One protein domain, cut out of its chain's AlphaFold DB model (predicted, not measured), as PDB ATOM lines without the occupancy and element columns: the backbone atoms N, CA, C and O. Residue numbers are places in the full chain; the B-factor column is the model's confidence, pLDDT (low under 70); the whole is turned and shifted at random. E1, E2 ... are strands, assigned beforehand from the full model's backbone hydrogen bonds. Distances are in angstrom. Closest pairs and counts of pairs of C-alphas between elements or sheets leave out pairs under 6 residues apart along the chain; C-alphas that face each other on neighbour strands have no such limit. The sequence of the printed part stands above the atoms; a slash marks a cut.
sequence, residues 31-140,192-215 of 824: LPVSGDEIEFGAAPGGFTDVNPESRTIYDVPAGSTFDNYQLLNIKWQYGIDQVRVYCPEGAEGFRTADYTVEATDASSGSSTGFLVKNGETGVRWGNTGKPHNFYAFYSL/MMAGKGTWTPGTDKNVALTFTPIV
ATOM      1  N   LEU A  31     216.450 241.702 193.618       78.50
ATOM      2  CA  LEU A  31     216.000 243.089 193.555       78.50
ATOM      3  C   LEU A  31     214.660 243.184 192.806       78.50
ATOM      4  O   LEU A  31     214.455 242.440 191.843       78.50
ATOM      5  N   PRO A  32     213.760 244.095 193.204       82.25
ATOM      6  CA  PRO A  32     212.500 244.293 192.503       82.25
ATOM      7  C   PRO A  32     212.701 244.952 191.133       82.25
ATOM      8  O   PRO A  32     213.567 245.817 190.953       82.25
ATOM      9  N   VAL A  33     211.853 244.579 190.173       83.31
ATOM     10  CA  VAL A  33     211.801 245.177 188.832       83.31
ATOM     11  C   VAL A  33     210.567 246.069 188.727       83.31
ATOM     12  O   VAL A  33     209.491 245.726 189.206       83.31
ATOM     13  N   SER A  34     210.720 247.236 188.100       85.44
ATOM     14  CA  SER A  34     209.598 248.142 187.841       85.44
ATOM     15  C   SER A  34     208.500 247.434 187.042       85.44
ATOM     16  O   SER A  34     208.781 246.830 186.009       85.44
ATOM     17  N   GLY A  35     207.258 247.523 187.513       79.19
ATOM     18  CA  GLY A  35     206.097 246.858 186.929       79.19
ATOM     19  C   GLY A  35     205.812 245.454 187.472       79.19
ATOM     20  O   GLY A  35     204.702 244.972 187.253       79.19
ATOM     21  N   ASP A  36     206.737 244.827 188.204       84.69
ATOM     22  CA  ASP A  36     206.476 243.535 188.848       84.69
ATOM     23  C   ASP A  36     205.519 243.691 190.036       84.69
ATOM     24  O   ASP A  36     205.450 244.744 190.677       84.69
ATOM     25  N   GLU A  37     204.779 242.625 190.341       85.06
ATOM     26  CA  GLU A  37     203.914 242.572 191.520       85.06
ATOM     27  C   GLU A  37     204.730 242.476 192.814       85.06
ATOM     28  O   GLU A  37     205.799 241.864 192.864       85.06
ATOM     29  N   ILE A  38     204.208 243.099 193.869       85.38
ATOM     30  CA  ILE A  38     204.840 243.155 195.186       85.38
ATOM     31  C   ILE A  38     204.332 242.001 196.055       85.38
ATOM     32  O   ILE A  38     203.127 241.755 196.139       85.38
ATOM     33  N   GLU A  39     205.259 241.321 196.730       80.38
ATOM     34  CA  GLU A  39     204.978 240.270 197.711       80.38
ATOM     35  C   GLU A  39     205.079 240.848 199.133       80.38
ATOM     36  O   GLU A  39     206.110 241.409 199.517       80.38
ATOM     37  N   PHE A  40     204.018 240.695 199.931       80.75
ATOM     38  CA  PHE A  40     203.962 241.183 201.313       80.75
ATOM     39  C   PHE A  40     204.025 240.019 202.311       80.75
ATOM     40  O   PHE A  40     203.221 239.088 202.237       80.75
ATOM     41  N   GLY A  41     204.956 240.086 203.269       63.44
ATOM     42  CA  GLY A  41     205.055 239.134 204.388       63.44
ATOM     43  C   GLY A  41     205.695 237.766 204.087       63.44
ATOM     44  O   GLY A  41     205.813 236.954 204.996       63.44
ATOM     45  N   ALA A  42     206.169 237.503 202.863       50.81
ATOM     46  CA  ALA A  42     206.718 236.201 202.442       50.81
ATOM     47  C   ALA A  42     208.163 235.882 202.925       50.81
ATOM     48  O   ALA A  42     208.750 234.884 202.504       50.81
ATOM     49  N   ALA A  43     208.754 236.706 203.798       46.12
ATOM     50  CA  ALA A  43     210.144 236.596 204.264       46.12
ATOM     51  C   ALA A  43     210.252 236.441 205.798       46.12
ATOM     52  O   ALA A  43     209.292 236.750 206.507       46.12
ATOM     53  N   PRO A  44     211.405 235.992 206.349       34.47
ATOM     54  CA  PRO A  44     211.626 235.935 207.796       34.47
ATOM     55  C   PRO A  44     211.435 237.326 208.422       34.47
ATOM     56  O   PRO A  44     212.163 238.256 208.082       34.47
ATOM     57  N   GLY A  45     210.441 237.470 209.304       38.31
ATOM     58  CA  GLY A  45     209.960 238.765 209.810       38.31
ATOM     59  C   GLY A  45     208.551 239.161 209.337       38.31
ATOM     60  O   GLY A  45     208.083 240.238 209.699       38.31
ATOM     61  N   GLY A  46     207.872 238.314 208.548       46.72
ATOM     62  CA  GLY A  46     206.433 238.414 208.263       46.72
ATOM     63  C   GLY A  46     205.556 238.284 209.517       46.72
ATOM     64  O   GLY A  46     206.068 237.968 210.593       46.72
ATOM     65  N   PHE A  47     204.246 238.547 209.381       49.88
ATOM     66  CA  PHE A  47     203.300 238.686 210.500       49.88
ATOM     67  C   PHE A  47     203.467 237.541 211.504       49.88
ATOM     68  O   PHE A  47     203.178 236.390 211.185       49.88
ATOM     69  N   THR A  48     203.981 237.821 212.699       48.09
ATOM     70  CA  THR A  48     204.128 236.793 213.728       48.09
ATOM     71  C   THR A  48     202.794 236.617 214.424       48.09
ATOM     72  O   THR A  48     202.392 237.510 215.166       48.09
ATOM     73  N   ASP A  49     202.144 235.475 214.220       49.72
ATOM     74  CA  ASP A  49     200.928 235.136 214.947       49.72
ATOM     75  C   ASP A  49     201.008 233.753 215.582       49.72
ATOM     76  O   ASP A  49     201.548 232.797 215.014       49.72
ATOM     77  N   VAL A  50     200.461 233.659 216.793       37.44
ATOM     78  CA  VAL A  50     200.448 232.439 217.601       37.44
ATOM     79  C   VAL A  50     199.061 231.795 217.516       37.44
ATOM     80  O   VAL A  50     198.131 232.221 218.202       37.44
ATOM     81  N   ASN A  51     198.988 230.709 216.737       41.03
ATOM     82  CA  ASN A  51     197.890 229.737 216.586       41.03
ATOM     83  C   ASN A  51     196.743 230.121 215.598       41.03
ATOM     84  O   ASN A  51     195.988 231.046 215.888       41.03
ATOM     85  N   PRO A  52     196.578 229.392 214.467       41.94
ATOM     86  CA  PRO A  52     195.697 229.750 213.342       41.94
ATOM     87  C   PRO A  52     194.200 229.370 213.451       41.94
ATOM     88  O   PRO A  52     193.454 229.672 212.525       41.94
ATOM     89  N   GLU A  53     193.725 228.710 214.518       40.62
ATOM     90  CA  GLU A  53     192.348 228.146 214.548       40.62
ATOM     91  C   GLU A  53     191.304 228.907 215.378       40.62
ATOM     92  O   GLU A  53     190.146 228.491 215.460       40.62
ATOM     93  N   SER A  54     191.643 230.037 215.985       36.03
ATOM     94  CA  SER A  54     190.678 230.791 216.784       36.03
ATOM     95  C   SER A  54     190.488 232.164 216.170       36.03
ATOM     96  O   SER A  54     191.474 232.801 215.814       36.03
ATOM     97  N   ARG A  55     189.222 232.589 216.049       42.78
ATOM     98  CA  ARG A  55     188.768 233.894 215.538       42.78
ATOM     99  C   ARG A  55     189.655 235.036 216.061       42.78
ATOM    100  O   ARG A  55     190.303 234.828 217.070       42.78
ATOM    101  N   THR A  56     189.652 236.226 215.459       40.00
ATOM    102  CA  THR A  56     190.328 237.454 215.940       40.00
ATOM    103  C   THR A  56     189.898 237.718 217.396       40.00
ATOM    104  O   THR A  56     188.967 238.449 217.671       40.00
ATOM    105  N   ILE A  57     190.454 237.008 218.367       54.09
ATOM    106  CA  ILE A  57     189.956 236.917 219.733       54.09
ATOM    107  C   ILE A  57     190.982 237.670 220.534       54.09
ATOM    108  O   ILE A  57     192.164 237.345 220.483       54.09
ATOM    109  N   TYR A  58     190.495 238.645 221.287       56.41
ATOM    110  CA  TYR A  58     191.146 239.084 222.505       56.41
ATOM    111  C   TYR A  58     191.268 237.883 223.438       56.41
ATOM    112  O   TYR A  58     190.388 237.619 224.256       56.41
ATOM    113  N   ASP A  59     192.319 237.105 223.217       59.59
ATOM    114  CA  ASP A  59     192.554 235.851 223.909       59.59
ATOM    115  C   ASP A  59     193.222 236.154 225.239       59.59
ATOM    116  O   ASP A  59     194.054 237.068 225.336       59.59
ATOM    117  N   VAL A  60     192.846 235.386 226.257       63.78
ATOM    118  CA  VAL A  60     193.512 235.450 227.550       63.78
ATOM    119  C   VAL A  60     194.932 234.927 227.317       63.78
ATOM    120  O   VAL A  60     195.095 233.789 226.873       63.78
ATOM    121  N   PRO A  61     195.986 235.728 227.561       65.06
ATOM    122  CA  PRO A  61     197.350 235.281 227.321       65.06
ATOM    123  C   PRO A  61     197.651 233.991 228.081       65.06
ATOM    124  O   PRO A  61     197.199 233.812 229.214       65.06
ATOM    125  N   ALA A  62     198.462 233.115 227.487       65.00
ATOM    126  CA  ALA A  62     198.873 231.872 228.129       65.00
ATOM    127  C   ALA A  62     199.444 232.138 229.537       65.00
ATOM    128  O   ALA A  62     200.329 232.976 229.713       65.00
ATOM    129  N   GLY A  63     198.918 231.433 230.543       67.50
ATOM    130  CA  GLY A  63     199.280 231.625 231.952       67.50
ATOM    131  C   GLY A  63     198.515 232.742 232.681       67.50
ATOM    132  O   GLY A  63     198.769 232.962 233.863       67.50
ATOM    133  N   SER A  64     197.581 233.424 232.011       68.62
ATOM    134  CA  SER A  64     196.596 234.326 232.625       68.62
ATOM    135  C   SER A  64     195.221 233.655 232.715       68.62
ATOM    136  O   SER A  64     194.971 232.616 232.114       68.62
ATOM    137  N   THR A  65     194.321 234.265 233.474       72.00
ATOM    138  CA  THR A  65     192.914 233.878 233.640       72.00
ATOM    139  C   THR A  65     192.031 235.044 233.233       72.00
ATOM    140  O   THR A  65     192.502 236.189 233.176       72.00
ATOM    141  N   PHE A  66     190.737 234.790 233.026       69.69
ATOM    142  CA  PHE A  66     189.787 235.876 232.798       69.69
ATOM    143  C   PHE A  66     189.850 236.932 233.898       69.69
ATOM    144  O   PHE A  66     189.737 238.108 233.588       69.69
ATOM    145  N   ASP A  67     190.118 236.579 235.154       69.06
ATOM    146  CA  ASP A  67     190.173 237.553 236.246       69.06
ATOM    147  C   ASP A  67     191.423 238.451 236.266       69.06
ATOM    148  O   ASP A  67     191.366 239.526 236.865       69.06
ATOM    149  N   ASN A  68     192.542 238.054 235.644       71.19
ATOM    150  CA  ASN A  68     193.839 238.702 235.901       71.19
ATOM    151  C   ASN A  68     194.690 239.064 234.671       71.19
ATOM    152  O   ASN A  68     195.777 239.614 234.865       71.19
ATOM    153  N   TYR A  69     194.242 238.807 233.435       67.44
ATOM    154  CA  TYR A  69     195.013 239.251 232.269       67.44
ATOM    155  C   TYR A  69     195.156 240.780 232.233       67.44
ATOM    156  O   TYR A  69     194.212 241.522 232.521       67.44
ATOM    157  N   GLN A  70     196.352 241.231 231.851       60.72
ATOM    158  CA  GLN A  70     196.704 242.650 231.704       60.72
ATOM    159  C   GLN A  70     196.845 243.085 230.242       60.72
ATOM    160  O   GLN A  70     196.758 244.271 229.942       60.72
ATOM    161  N   LEU A  71     197.057 242.129 229.339       60.62
ATOM    162  CA  LEU A  71     197.168 242.333 227.900       60.62
ATOM    163  C   LEU A  71     196.211 241.369 227.211       60.62
ATOM    164  O   LEU A  71     195.943 240.289 227.734       60.62
ATOM    165  N   LEU A  72     195.706 241.759 226.047       66.38
ATOM    166  CA  LEU A  72     194.928 240.883 225.186       66.38
ATOM    167  C   LEU A  72     195.690 240.681 223.884       66.38
ATOM    168  O   LEU A  72     196.214 241.642 223.318       66.38
ATOM    169  N   ASN A  73     195.730 239.443 223.409       63.84
ATOM    170  CA  ASN A  73     196.323 239.148 222.111       63.84
ATOM    171  C   ASN A  73     195.327 239.514 221.008       63.84
ATOM    172  O   ASN A  73     194.152 239.192 221.127       63.84
ATOM    173  N   ILE A  74     195.785 240.169 219.943       68.25
ATOM    174  CA  ILE A  74     195.024 240.342 218.699       68.25
ATOM    175  C   ILE A  74     195.673 239.401 217.689       68.25
ATOM    176  O   ILE A  74     196.881 239.484 217.500       68.25
ATOM    177  N   LYS A  75     194.889 238.499 217.097       71.38
ATOM    178  CA  LYS A  75     195.368 237.469 216.162       71.38
ATOM    179  C   LYS A  75     194.594 237.547 214.856       71.38
ATOM    180  O   LYS A  75     193.387 237.737 214.913       71.38
ATOM    181  N   TRP A  76     195.238 237.351 213.717       74.50
ATOM    182  CA  TRP A  76     194.602 237.239 212.408       74.50
ATOM    183  C   TRP A  76     193.797 235.942 212.262       74.50
ATOM    184  O   TRP A  76     194.189 234.877 212.739       74.50
ATOM    185  N   GLN A  77     192.691 236.024 211.526       76.31
ATOM    186  CA  GLN A  77     191.991 234.877 210.956       76.31
ATOM    187  C   GLN A  77     192.444 234.657 209.519       76.31
ATOM    188  O   GLN A  77     192.013 235.354 208.595       76.31
ATOM    189  N   TYR A  78     193.291 233.652 209.326       79.62
ATOM    190  CA  TYR A  78     193.778 233.296 208.001       79.62
ATOM    191  C   TYR A  78     192.644 232.829 207.077       79.62
ATOM    192  O   TYR A  78     191.724 232.129 207.506       79.62
ATOM    193  N   GLY A  79     192.686 233.259 205.816       82.38
ATOM    194  CA  GLY A  79     191.662 232.988 204.804       82.38
ATOM    195  C   GLY A  79     190.361 233.783 204.966       82.38
ATOM    196  O   GLY A  79     189.433 233.600 204.175       82.38
ATOM    197  N   ILE A  80     190.270 234.652 205.979       84.44
ATOM    198  CA  ILE A  80     189.064 235.433 206.294       84.44
ATOM    199  C   ILE A  80     189.383 236.924 206.378       84.44
ATOM    200  O   ILE A  80     188.682 237.726 205.762       84.44
ATOM    201  N   ASP A  81     190.410 237.306 207.138       85.56
ATOM    202  CA  ASP A  81     190.727 238.714 207.350       85.56
ATOM    203  C   ASP A  81     191.291 239.344 206.075       85.56
ATOM    204  O   ASP A  81     192.172 238.797 205.410       85.56
ATOM    205  N   GLN A  82     190.765 240.520 205.733       92.44
ATOM    206  CA  GLN A  82     191.076 241.208 204.486       92.44
ATOM    207  C   GLN A  82     191.541 242.637 204.727       92.44
ATOM    208  O   GLN A  82     191.016 243.349 205.588       92.44
ATOM    209  N   VAL A  83     192.503 243.063 203.912       92.94
ATOM    210  CA  VAL A  83     193.135 244.381 203.980       92.94
ATOM    211  C   VAL A  83     193.199 245.025 202.600       92.94
ATOM    212  O   VAL A  83     193.353 244.338 201.592       92.94
ATOM    213  N   ARG A  84     193.138 246.356 202.551       95.88
ATOM    214  CA  ARG A  84     193.522 247.132 201.360       95.88
ATOM    215  C   ARG A  84     194.945 247.624 201.523       95.88
ATOM    216  O   ARG A  84     195.259 248.139 202.590       95.88
ATOM    217  N   VAL A  85     195.774 247.526 200.485       95.44
ATOM    218  CA  VAL A  85     197.144 248.064 200.464       95.44
ATOM    219  C   VAL A  85     197.272 249.110 199.362       95.44
ATOM    220  O   VAL A  85     196.838 248.878 198.239       95.44
ATOM    221  N   TYR A  86     197.910 250.237 199.673       96.62
ATOM    222  CA  TYR A  86     198.195 251.347 198.772       96.62
ATOM    223  C   TYR A  86     199.683 251.716 198.796       96.62
ATOM    224  O   TYR A  86     200.286 251.839 199.863       96.62
ATOM    225  N   CYS A  87     200.255 251.951 197.616       96.50
ATOM    226  CA  CYS A  87     201.601 252.475 197.423       96.50
ATOM    227  C   CYS A  87     201.565 253.680 196.465       96.50
ATOM    228  O   CYS A  87     201.351 253.492 195.261       96.50
ATOM    229  N   PRO A  88     201.781 254.919 196.949       95.56
ATOM    230  CA  PRO A  88     201.747 256.103 196.092       95.56
ATOM    231  C   PRO A  88     202.861 256.106 195.039       95.56
ATOM    232  O   PRO A  88     202.666 256.641 193.945       95.56
ATOM    233  N   GLU A  89     204.005 255.483 195.329       95.88
ATOM    234  CA  GLU A  89     205.122 255.345 194.391       95.88
ATOM    235  C   GLU A  89     204.966 254.163 193.423       95.88
ATOM    236  O   GLU A  89     205.804 254.002 192.537       95.88
ATOM    237  N   GLY A  90     203.898 253.367 193.550       93.12
ATOM    238  CA  GLY A  90     203.615 252.219 192.693       93.12
ATOM    239  C   GLY A  90     203.305 252.586 191.236       93.12
ATOM    240  O   GLY A  90     203.022 253.744 190.892       93.12
ATOM    241  N   ALA A  91     203.338 251.570 190.370       93.44
ATOM    242  CA  ALA A  91     203.038 251.722 188.948       93.44
ATOM    243  C   ALA A  91     201.626 252.295 188.722       93.44
ATOM    244  O   ALA A  91     200.671 251.952 189.422       93.44
ATOM    245  N   GLU A  92     201.488 253.178 187.730       90.19
ATOM    246  CA  GLU A  92     200.203 253.793 187.388       90.19
ATOM    247  C   GLU A  92     199.158 252.719 187.041       90.19
ATOM    248  O   GLU A  92     199.451 251.767 186.322       90.19
ATOM    249  N   GLY A  93     197.953 252.841 187.608       89.69
ATOM    250  CA  GLY A  93     196.892 251.832 187.495       89.69
ATOM    251  C   GLY A  93     197.003 250.641 188.461       89.69
ATOM    252  O   GLY A  93     196.041 249.894 188.581       89.69
ATOM    253  N   PHE A  94     198.115 250.492 189.194       93.19
ATOM    254  CA  PHE A  94     198.384 249.357 190.096       93.19
ATOM    255  C   PHE A  94     198.903 249.803 191.469       93.19
ATOM    256  O   PHE A  94     199.725 249.136 192.097       93.19
ATOM    257  N   ARG A  95     198.465 250.978 191.930       95.25
ATOM    258  CA  ARG A  95     198.883 251.545 193.223       95.25
ATOM    259  C   ARG A  95     198.117 250.986 194.408       95.25
ATOM    260  O   ARG A  95     198.559 251.173 195.532       95.25
ATOM    261  N   THR A  96     196.981 250.343 194.173       95.38
ATOM    262  CA  THR A  96     196.108 249.809 195.218       95.38
ATOM    263  C   THR A  96     195.669 248.399 194.858       95.38
ATOM    264  O   THR A  96     195.461 248.110 193.678       95.38
ATOM    265  N   ALA A  97     195.545 247.531 195.854       95.56
ATOM    266  CA  ALA A  97     194.909 246.231 195.710       95.56
ATOM    267  C   ALA A  97     194.399 245.721 197.064       95.56
ATOM    268  O   ALA A  97     194.891 246.112 198.125       95.56
ATOM    269  N   ASP A  98     193.425 244.818 196.994       95.62
ATOM    270  CA  ASP A  98     192.826 244.161 198.151       95.62
ATOM    271  C   ASP A  98     193.426 242.762 198.319       95.62
ATOM    272  O   ASP A  98     193.657 242.045 197.339       95.62
ATOM    273  N   TYR A  99     193.678 242.377 199.567       92.88
ATOM    274  CA  TYR A  99     194.360 241.143 199.930       92.88
ATOM    275  C   TYR A  99     193.642 240.413 201.066       92.88
ATOM    276  O   TYR A  99     193.012 241.043 201.915       92.88
ATOM    277  N   THR A 100     193.793 239.094 201.104       90.62
ATOM    278  CA  THR A 100     193.429 238.222 202.224       90.62
ATOM    279  C   THR A 100     194.696 237.827 202.979       90.62
ATOM    280  O   THR A 100     195.730 237.548 202.364       90.62
ATOM    281  N   VAL A 101     194.631 237.846 204.309       84.94
ATOM    282  CA  VAL A 101     195.719 237.402 205.184       84.94
ATOM    283  C   VAL A 101     195.725 235.876 205.212       84.94
ATOM    284  O   VAL A 101     194.709 235.250 205.496       84.94
ATOM    285  N   GLU A 102     196.869 235.269 204.924       83.00
ATOM    286  CA  GLU A 102     197.071 233.817 204.861       83.00
ATOM    287  C   GLU A 102     198.282 233.407 205.697       83.00
ATOM    288  O   GLU A 102     199.108 234.249 206.040       83.00
ATOM    289  N   ALA A 103     198.406 232.120 206.024       76.31
ATOM    290  CA  ALA A 103     199.538 231.581 206.775       76.31
ATOM    291  C   ALA A 103     200.329 230.557 205.970       76.31
ATOM    292  O   ALA A 103     199.781 229.760 205.211       76.31
ATOM    293  N   THR A 104     201.643 230.541 206.181       67.25
ATOM    294  CA  THR A 104     202.483 229.406 205.773       67.25
ATOM    295  C   THR A 104     202.342 228.268 206.788       67.25
ATOM    296  O   THR A 104     202.495 228.508 207.988       67.25
ATOM    297  N   ASP A 105     202.077 227.040 206.322       54.69
ATOM    298  CA  ASP A 105     201.988 225.839 207.169       54.69
ATOM    299  C   ASP A 105     203.255 225.679 208.024       54.69
ATOM    300  O   ASP A 105     204.355 225.439 207.516       54.69
ATOM    301  N   ALA A 106     203.111 225.799 209.343       48.34
ATOM    302  CA  ALA A 106     204.223 225.706 210.276       48.34
ATOM    303  C   ALA A 106     204.297 224.311 210.904       48.34
ATOM    304  O   ALA A 106     203.820 224.085 212.014       48.34
ATOM    305  N   SER A 107     205.020 223.390 210.263       42.38
ATOM    306  CA  SER A 107     205.502 222.150 210.902       42.38
ATOM    307  C   SER A 107     206.414 222.389 212.131       42.38
ATOM    308  O   SER A 107     206.837 221.430 212.770       42.38
ATOM    309  N   SER A 108     206.710 223.650 212.478       41.81
ATOM    310  CA  SER A 108     207.579 224.081 213.584       41.81
ATOM    311  C   SER A 108     206.886 224.911 214.682       41.81
ATOM    312  O   SER A 108     207.573 225.423 215.560       41.81
ATOM    313  N   GLY A 109     205.554 225.052 214.675       43.66
ATOM    314  CA  GLY A 109     204.809 225.636 215.807       43.66
ATOM    315  C   GLY A 109     204.706 227.171 215.871       43.66
ATOM    316  O   GLY A 109     204.172 227.687 216.849       43.66
ATOM    317  N   SER A 110     205.151 227.907 214.846       48.84
ATOM    318  CA  SER A 110     204.908 229.355 214.687       48.84
ATOM    319  C   SER A 110     204.517 229.678 213.242       48.84
ATOM    320  O   SER A 110     205.345 229.527 212.342       48.84
ATOM    321  N   SER A 111     203.278 230.109 213.007       54.97
ATOM    322  CA  SER A 111     202.813 230.553 211.686       54.97
ATOM    323  C   SER A 111     203.262 231.988 211.412       54.97
ATOM    324  O   SER A 111     202.974 232.881 212.207       54.97
ATOM    325  N   THR A 112     203.942 232.217 210.286       62.16
ATOM    326  CA  THR A 112     204.131 233.563 209.727       62.16
ATOM    327  C   THR A 112     203.040 233.839 208.702       62.16
ATOM    328  O   THR A 112     202.849 233.037 207.779       62.16
ATOM    329  N   GLY A 113     202.328 234.950 208.870       71.62
ATOM    330  CA  GLY A 113     201.314 235.391 207.922       71.62
ATOM    331  C   GLY A 113     201.913 236.082 206.691       71.62
ATOM    332  O   GLY A 113     202.963 236.723 206.777       71.62
ATOM    333  N   PHE A 114     201.199 236.033 205.568       78.94
ATOM    334  CA  PHE A 114     201.481 236.756 204.325       78.94
ATOM    335  C   PHE A 114     200.180 237.231 203.658       78.94
ATOM    336  O   PHE A 114     199.090 236.850 204.080       78.94
ATOM    337  N   LEU A 115     200.275 238.089 202.636       85.00
ATOM    338  CA  LEU A 115     199.098 238.602 201.922       85.00
ATOM    339  C   LEU A 115     198.923 237.949 200.547       85.00
ATOM    340  O   LEU A 115     199.840 237.958 199.725       85.00
ATOM    341  N   VAL A 116     197.712 237.467 200.261       87.12
ATOM    342  CA  VAL A 116     197.298 236.947 198.947       87.12
ATOM    343  C   VAL A 116     196.326 237.915 198.292       87.12
ATOM    344  O   VAL A 116     195.348 238.316 198.911       87.12
ATOM    345  N   LYS A 117     196.583 238.311 197.041       90.75
ATOM    346  CA  LYS A 117     195.710 239.238 196.302       90.75
ATOM    347  C   LYS A 117     194.323 238.628 196.057       90.75
ATOM    348  O   LYS A 117     194.220 237.475 195.650       90.75
ATOM    349  N   ASN A 118     193.274 239.429 196.236       88.25
ATOM    350  CA  ASN A 118     191.885 239.008 196.013       88.25
ATOM    351  C   ASN A 118     191.471 239.081 194.531       88.25
ATOM    352  O   ASN A 118     190.533 238.404 194.119       88.25
ATOM    353  N   GLY A 119     192.147 239.921 193.736       85.75
ATOM    354  CA  GLY A 119     191.870 240.140 192.313       85.75
ATOM    355  C   GLY A 119     192.965 239.620 191.378       85.75
ATOM    356  O   GLY A 119     193.950 239.019 191.807       85.75
ATOM    357  N   GLU A 120     192.814 239.895 190.077       82.62
ATOM    358  CA  GLU A 120     193.780 239.471 189.050       82.62
ATOM    359  C   GLU A 120     195.155 240.132 189.213       82.62
ATOM    360  O   GLU A 120     196.172 239.542 188.846       82.62
ATOM    361  N   THR A 121     195.198 241.341 189.782       85.38
ATOM    362  CA  THR A 121     196.420 242.144 189.897       85.38
ATOM    363  C   THR A 121     196.645 242.652 191.313       85.38
ATOM    364  O   THR A 121     195.713 243.138 191.952       85.38
ATOM    365  N   GLY A 122     197.888 242.564 191.785       89.12
ATOM    366  CA  GLY A 122     198.333 243.184 193.038       89.12
ATOM    367  C   GLY A 122     198.907 244.590 192.839       89.12
ATOM    368  O   GLY A 122     199.018 245.080 191.714       89.12
ATOM    369  N   VAL A 123     199.335 245.215 193.940       92.81
ATOM    370  CA  VAL A 123     200.185 246.412 193.903       92.81
ATOM    371  C   VAL A 123     201.479 246.087 193.150       92.81
ATOM    372  O   VAL A 123     202.059 245.016 193.352       92.81
ATOM    373  N   ARG A 124     201.930 246.999 192.281       93.62
ATOM    374  CA  ARG A 124     203.139 246.822 191.455       93.62
ATOM    375  C   ARG A 124     204.197 247.883 191.717       93.62
ATOM    376  O   ARG A 124     203.875 249.051 191.948       93.62
ATOM    377  N   TRP A 125     205.461 247.483 191.605       92.00
ATOM    378  CA  TRP A 125     206.615 248.366 191.749       92.00
ATOM    379  C   TRP A 125     206.574 249.511 190.736       92.00
ATOM    380  O   TRP A 125     206.423 249.283 189.537       92.00
ATOM    381  N   GLY A 126     206.753 250.747 191.198       91.94
ATOM    382  CA  GLY A 126     206.982 251.886 190.317       91.94
ATOM    383  C   GLY A 126     208.462 252.023 189.981       91.94
ATOM    384  O   GLY A 126     209.118 251.062 189.581       91.94
ATOM    385  N   ASN A 127     209.017 253.227 190.116       91.75
ATOM    386  CA  ASN A 127     210.441 253.457 189.864       91.75
ATOM    387  C   ASN A 127     211.289 252.912 191.026       91.75
ATOM    388  O   ASN A 127     211.488 253.607 192.021       91.75
ATOM    389  N   THR A 128     211.844 251.706 190.874       89.75
ATOM    390  CA  THR A 128     212.663 251.013 191.891       89.75
ATOM    391  C   THR A 128     213.994 251.704 192.219       89.75
ATOM    392  O   THR A 128     214.675 251.319 193.165       89.75
ATOM    393  N   GLY A 129     214.349 252.783 191.512       89.31
ATOM    394  CA  GLY A 129     215.417 253.703 191.915       89.31
ATOM    395  C   GLY A 129     215.025 254.670 193.044       89.31
ATOM    396  O   GLY A 129     215.851 255.487 193.448       89.31
ATOM    397  N   LYS A 130     213.782 254.624 193.538       91.69
ATOM    398  CA  LYS A 130     213.266 255.483 194.614       91.69
ATOM    399  C   LYS A 130     212.685 254.666 195.778       91.69
ATOM    400  O   LYS A 130     212.228 253.543 195.559       91.69
ATOM    401  N   PRO A 131     212.674 255.224 197.004       93.31
ATOM    402  CA  PRO A 131     211.940 254.637 198.122       93.31
ATOM    403  C   PRO A 131     210.452 254.478 197.803       93.31
ATOM    404  O   PRO A 131     209.896 255.294 197.070       93.31
ATOM    405  N   HIS A 132     209.833 253.442 198.364       94.56
ATOM    406  CA  HIS A 132     208.393 253.199 198.284       94.56
ATOM    407  C   HIS A 132     207.806 253.135 199.691       94.56
ATOM    408  O   HIS A 132     208.387 252.506 200.581       94.56
ATOM    409  N   ASN A 133     206.651 253.764 199.876       95.12
ATOM    410  CA  ASN A 133     205.879 253.715 201.107       95.12
ATOM    411  C   ASN A 133     204.633 252.863 200.885       95.12
ATOM    412  O   ASN A 133     204.008 252.910 199.825       95.12
ATOM    413  N   PHE A 134     204.263 252.087 201.894       94.12
ATOM    414  CA  PHE A 134     203.106 251.209 201.856       94.12
ATOM    415  C   PHE A 134     202.184 251.532 203.014       94.12
ATOM    416  O   PHE A 134     202.615 251.594 204.167       94.12
ATOM    417  N   TYR A 135     200.912 251.700 202.687       96.00
ATOM    418  CA  TYR A 135     199.844 251.979 203.631       96.00
ATOM    419  C   TYR A 135     198.786 250.905 203.469       96.00
ATOM    420  O   TYR A 135     198.306 250.682 202.361       96.00
ATOM    421  N   ALA A 136     198.430 250.232 204.553       93.31
ATOM    422  CA  ALA A 136     197.417 249.194 204.538       93.31
ATOM    423  C   ALA A 136     196.343 249.455 205.588       93.31
ATOM    424  O   ALA A 136     196.626 250.051 206.621       93.31
ATOM    425  N   PHE A 137     195.118 249.005 205.351       94.38
ATOM    426  CA  PHE A 137     194.027 249.172 206.308       94.38
ATOM    427  C   PHE A 137     193.226 247.885 206.453       94.38
ATOM    428  O   PHE A 137     192.779 247.303 205.462       94.38
ATOM    429  N   TYR A 138     193.047 247.476 207.704       91.06
ATOM    430  CA  TYR A 138     192.093 246.470 208.144       91.06
ATOM    431  C   TYR A 138     190.976 247.172 208.935       91.06
ATOM    432  O   TYR A 138     191.253 248.087 209.700       91.06
ATOM    433  N   SER A 139     189.715 246.766 208.848       90.94
ATOM    434  CA  SER A 139     189.189 245.706 207.985       90.94
ATOM    435  C   SER A 139     188.741 246.269 206.641       90.94
ATOM    436  O   SER A 139     188.129 247.336 206.597       90.94
ATOM    437  N   LEU A 140     188.995 245.540 205.547       92.94
ATOM    438  CA  LEU A 140     188.570 245.930 204.197       92.94
ATOM    439  C   LEU A 140     187.070 246.263 204.133       92.94
ATOM    440  O   LEU A 140     186.684 247.254 203.521       92.94
ATOM    441  N   MET A 192     189.776 247.953 213.867       90.19
ATOM    442  CA  MET A 192     190.467 248.488 212.696       90.19
ATOM    443  C   MET A 192     191.956 248.689 212.995       90.19
ATOM    444  O   MET A 192     192.331 249.130 214.087       90.19
ATOM    445  N   MET A 193     192.802 248.378 212.017       88.06
ATOM    446  CA  MET A 193     194.254 248.472 212.115       88.06
ATOM    447  C   MET A 193     194.832 249.180 210.894       88.06
ATOM    448  O   MET A 193     194.430 248.919 209.760       88.06
ATOM    449  N   ALA A 194     195.836 250.020 211.125       89.69
ATOM    450  CA  ALA A 194     196.631 250.634 210.074       89.69
ATOM    451  C   ALA A 194     197.964 249.896 209.934       89.69
ATOM    452  O   ALA A 194     198.698 249.724 210.904       89.69
ATOM    453  N   GLY A 195     198.260 249.453 208.719       87.38
ATOM    454  CA  GLY A 195     199.511 248.832 208.323       87.38
ATOM    455  C   GLY A 195     200.455 249.837 207.673       87.38
ATOM    456  O   GLY A 195     200.036 250.629 206.826       87.38
ATOM    457  N   LYS A 196     201.737 249.781 208.032       88.38
ATOM    458  CA  LYS A 196     202.798 250.561 207.384       88.38
ATOM    459  C   LYS A 196     203.975 249.692 206.993       88.38
ATOM    460  O   LYS A 196     204.390 248.827 207.757       88.38
ATOM    461  N   GLY A 197     204.548 249.984 205.836       87.56
ATOM    462  CA  GLY A 197     205.822 249.427 205.406       87.56
ATOM    463  C   GLY A 197     206.589 250.427 204.562       87.56
ATOM    464  O   GLY A 197     206.011 251.336 203.965       87.56
ATOM    465  N   THR A 198     207.900 250.254 204.497       89.56
ATOM    466  CA  THR A 198     208.763 251.020 203.603       89.56
ATOM    467  C   THR A 198     209.714 250.076 202.891       89.56
ATOM    468  O   THR A 198     210.107 249.038 203.423       89.56
ATOM    469  N   TRP A 199     210.080 250.438 201.669       90.44
ATOM    470  CA  TRP A 199     211.112 249.752 200.908       90.44
ATOM    471  C   TRP A 199     212.134 250.762 200.394       90.44
ATOM    472  O   TRP A 199     211.771 251.852 199.941       90.44
ATOM    473  N   THR A 200     213.416 250.403 200.467       88.94
ATOM    474  CA  THR A 200     214.534 251.281 200.094       88.94
ATOM    475  C   THR A 200     215.291 250.699 198.898       88.94
ATOM    476  O   THR A 200     215.540 249.498 198.872       88.94
ATOM    477  N   PRO A 201     215.722 251.520 197.920       88.94
ATOM    478  CA  PRO A 201     216.493 251.035 196.779       88.94
ATOM    479  C   PRO A 201     217.718 250.209 197.176       88.94
ATOM    480  O   PRO A 201     218.508 250.621 198.024       88.94
ATOM    481  N   GLY A 202     217.897 249.064 196.515       81.31
ATOM    482  CA  GLY A 202     219.036 248.169 196.733       81.31
ATOM    483  C   GLY A 202     218.830 247.099 197.811       81.31
ATOM    484  O   GLY A 202     219.737 246.292 198.009       81.31
ATOM    485  N   THR A 203     217.669 247.054 198.475       81.31
ATOM    486  CA  THR A 203     217.286 245.938 199.356       81.31
ATOM    487  C   THR A 203     216.517 244.859 198.590       81.31
ATOM    488  O   THR A 203     216.095 245.071 197.451       81.31
ATOM    489  N   ASP A 204     216.344 243.685 199.205       80.81
ATOM    490  CA  ASP A 204     215.542 242.608 198.621       80.81
ATOM    491  C   ASP A 204     214.093 243.048 198.332       80.81
ATOM    492  O   ASP A 204     213.618 244.061 198.845       80.81
ATOM    493  N   LYS A 205     213.399 242.308 197.459       80.12
ATOM    494  CA  LYS A 205     212.021 242.609 197.030       80.12
ATOM    495  C   LYS A 205     210.945 242.417 198.113       80.12
ATOM    496  O   LYS A 205     209.769 242.596 197.800       80.12
ATOM    497  N   ASN A 206     211.287 242.003 199.333       76.31
ATOM    498  CA  ASN A 206     210.284 241.701 200.350       76.31
ATOM    499  C   ASN A 206     209.836 242.977 201.057       76.31
ATOM    500  O   ASN A 206     210.643 243.827 201.433       76.31
ATOM    501  N   VAL A 207     208.529 243.081 201.289       80.56
ATOM    502  CA  VAL A 207     207.945 244.181 202.052       80.56
ATOM    503  C   VAL A 207     207.259 243.622 203.292       80.56
ATOM    504  O   VAL A 207     206.335 242.810 203.200       80.56
ATOM    505  N   ALA A 208     207.714 244.068 204.460       79.31
ATOM    506  CA  ALA A 208     207.033 243.828 205.724       79.31
ATOM    507  C   ALA A 208     206.050 244.972 206.000       79.31
ATOM    508  O   ALA A 208     206.384 246.146 205.824       79.31
ATOM    509  N   LEU A 209     204.841 244.621 206.435       80.31
ATOM    510  CA  LEU A 209     203.853 245.572 206.928       80.31
ATOM    511  C   LEU A 209     203.697 245.366 208.432       80.31
ATOM    512  O   LEU A 209     203.494 244.244 208.887       80.31
ATOM    513  N   THR A 210     203.750 246.445 209.198       81.19
ATOM    514  CA  THR A 210     203.448 246.429 210.629       81.19
ATOM    515  C   THR A 210     202.058 247.002 210.829       81.19
ATOM    516  O   THR A 210     201.845 248.171 210.513       81.19
ATOM    517  N   PHE A 211     201.122 246.193 211.332       81.25
ATOM    518  CA  PHE A 211     199.768 246.638 211.660       81.25
ATOM    519  C   PHE A 211     199.681 247.107 213.108       81.25
ATOM    520  O   PHE A 211     200.227 246.485 214.015       81.25
ATOM    521  N   THR A 212     198.985 248.216 213.322       80.00
ATOM    522  CA  THR A 212     198.713 248.779 214.644       80.00
ATOM    523  C   THR A 212     197.216 249.050 214.769       80.00
ATOM    524  O   THR A 212     196.658 249.689 213.873       80.00
ATOM    525  N   PRO A 213     196.544 248.575 215.834       82.25
ATOM    526  CA  PRO A 213     195.165 248.946 216.128       82.25
ATOM    527  C   PRO A 213     195.024 250.456 216.259       82.25
ATOM    528  O   PRO A 213     195.819 251.104 216.935       82.25
ATOM    529  N   ILE A 214     194.005 251.005 215.608       86.81
ATOM    530  CA  ILE A 214     193.763 252.449 215.587       86.81
ATOM    531  C   ILE A 214     192.493 252.846 216.326       86.81
ATOM    532  O   ILE A 214     192.215 254.026 216.411       86.81
ATOM    533  N   VAL A 215     191.708 251.903 216.848       89.88
ATOM    534  CA  VAL A 215     190.455 252.180 217.569       89.88
ATOM    535  C   VAL A 215     190.650 252.067 219.079       89.88
ATOM    536  O   VAL A 215     191.463 251.274 219.548       89.88
TER     537      VAL A 215
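AT A GLANCE: This is residues 31 to 140 and 192 to 215 of the 824 residues of an uncharacterized protein of Phocaeicola plebeius (UniProt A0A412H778). Little regular structure, 41 of 134 printed residues in named elements: one antiparallel sheet curled like part of a barrel, with a loop around Asp 67 reaching out at one end. No named helix; strands E1 to E7, sheet order E1 E4 E3 E2 E5 E6 E7, all strand. It is compact, radius of gyration of the C-alphas 16.1 A, and spans 53 by 32 by 26 A.

IN THESE COORDINATES: E1, residues 47 to 49, begins at C-alpha 47 (203.300, 238.686, 210.500). E2 is 82 to 86, E3 96 to 103 with 21.9 A, E4 111 to 117, E5 132 to 138, E6 193 to 199 with 20.3 A; E7, 210 to 213, ends at (195.165, 248.946, 216.128).

HOW THE PARTS SIT: E2, E3 and E4 form a meander, each strand antiparallel to the one before; N 85 and O 97 are 2.9 A apart, N 102 and O 114 2.9 A. E1 to E4 and E2 to E5 are Greek keys, the first strand also neighbouring the fourth. Edge strands E1 and E7 have closest C-alphas Phe 47 and Thr 210, 7.7 A.

THE WHOLE: Residues 141 to 191 are not printed; C-alphas 140 and 192 are 9.1 A apart. Links E1 to E2 and E4 to E5 are long. Confidence is under 70 at 41 residues, among them 41 to 64.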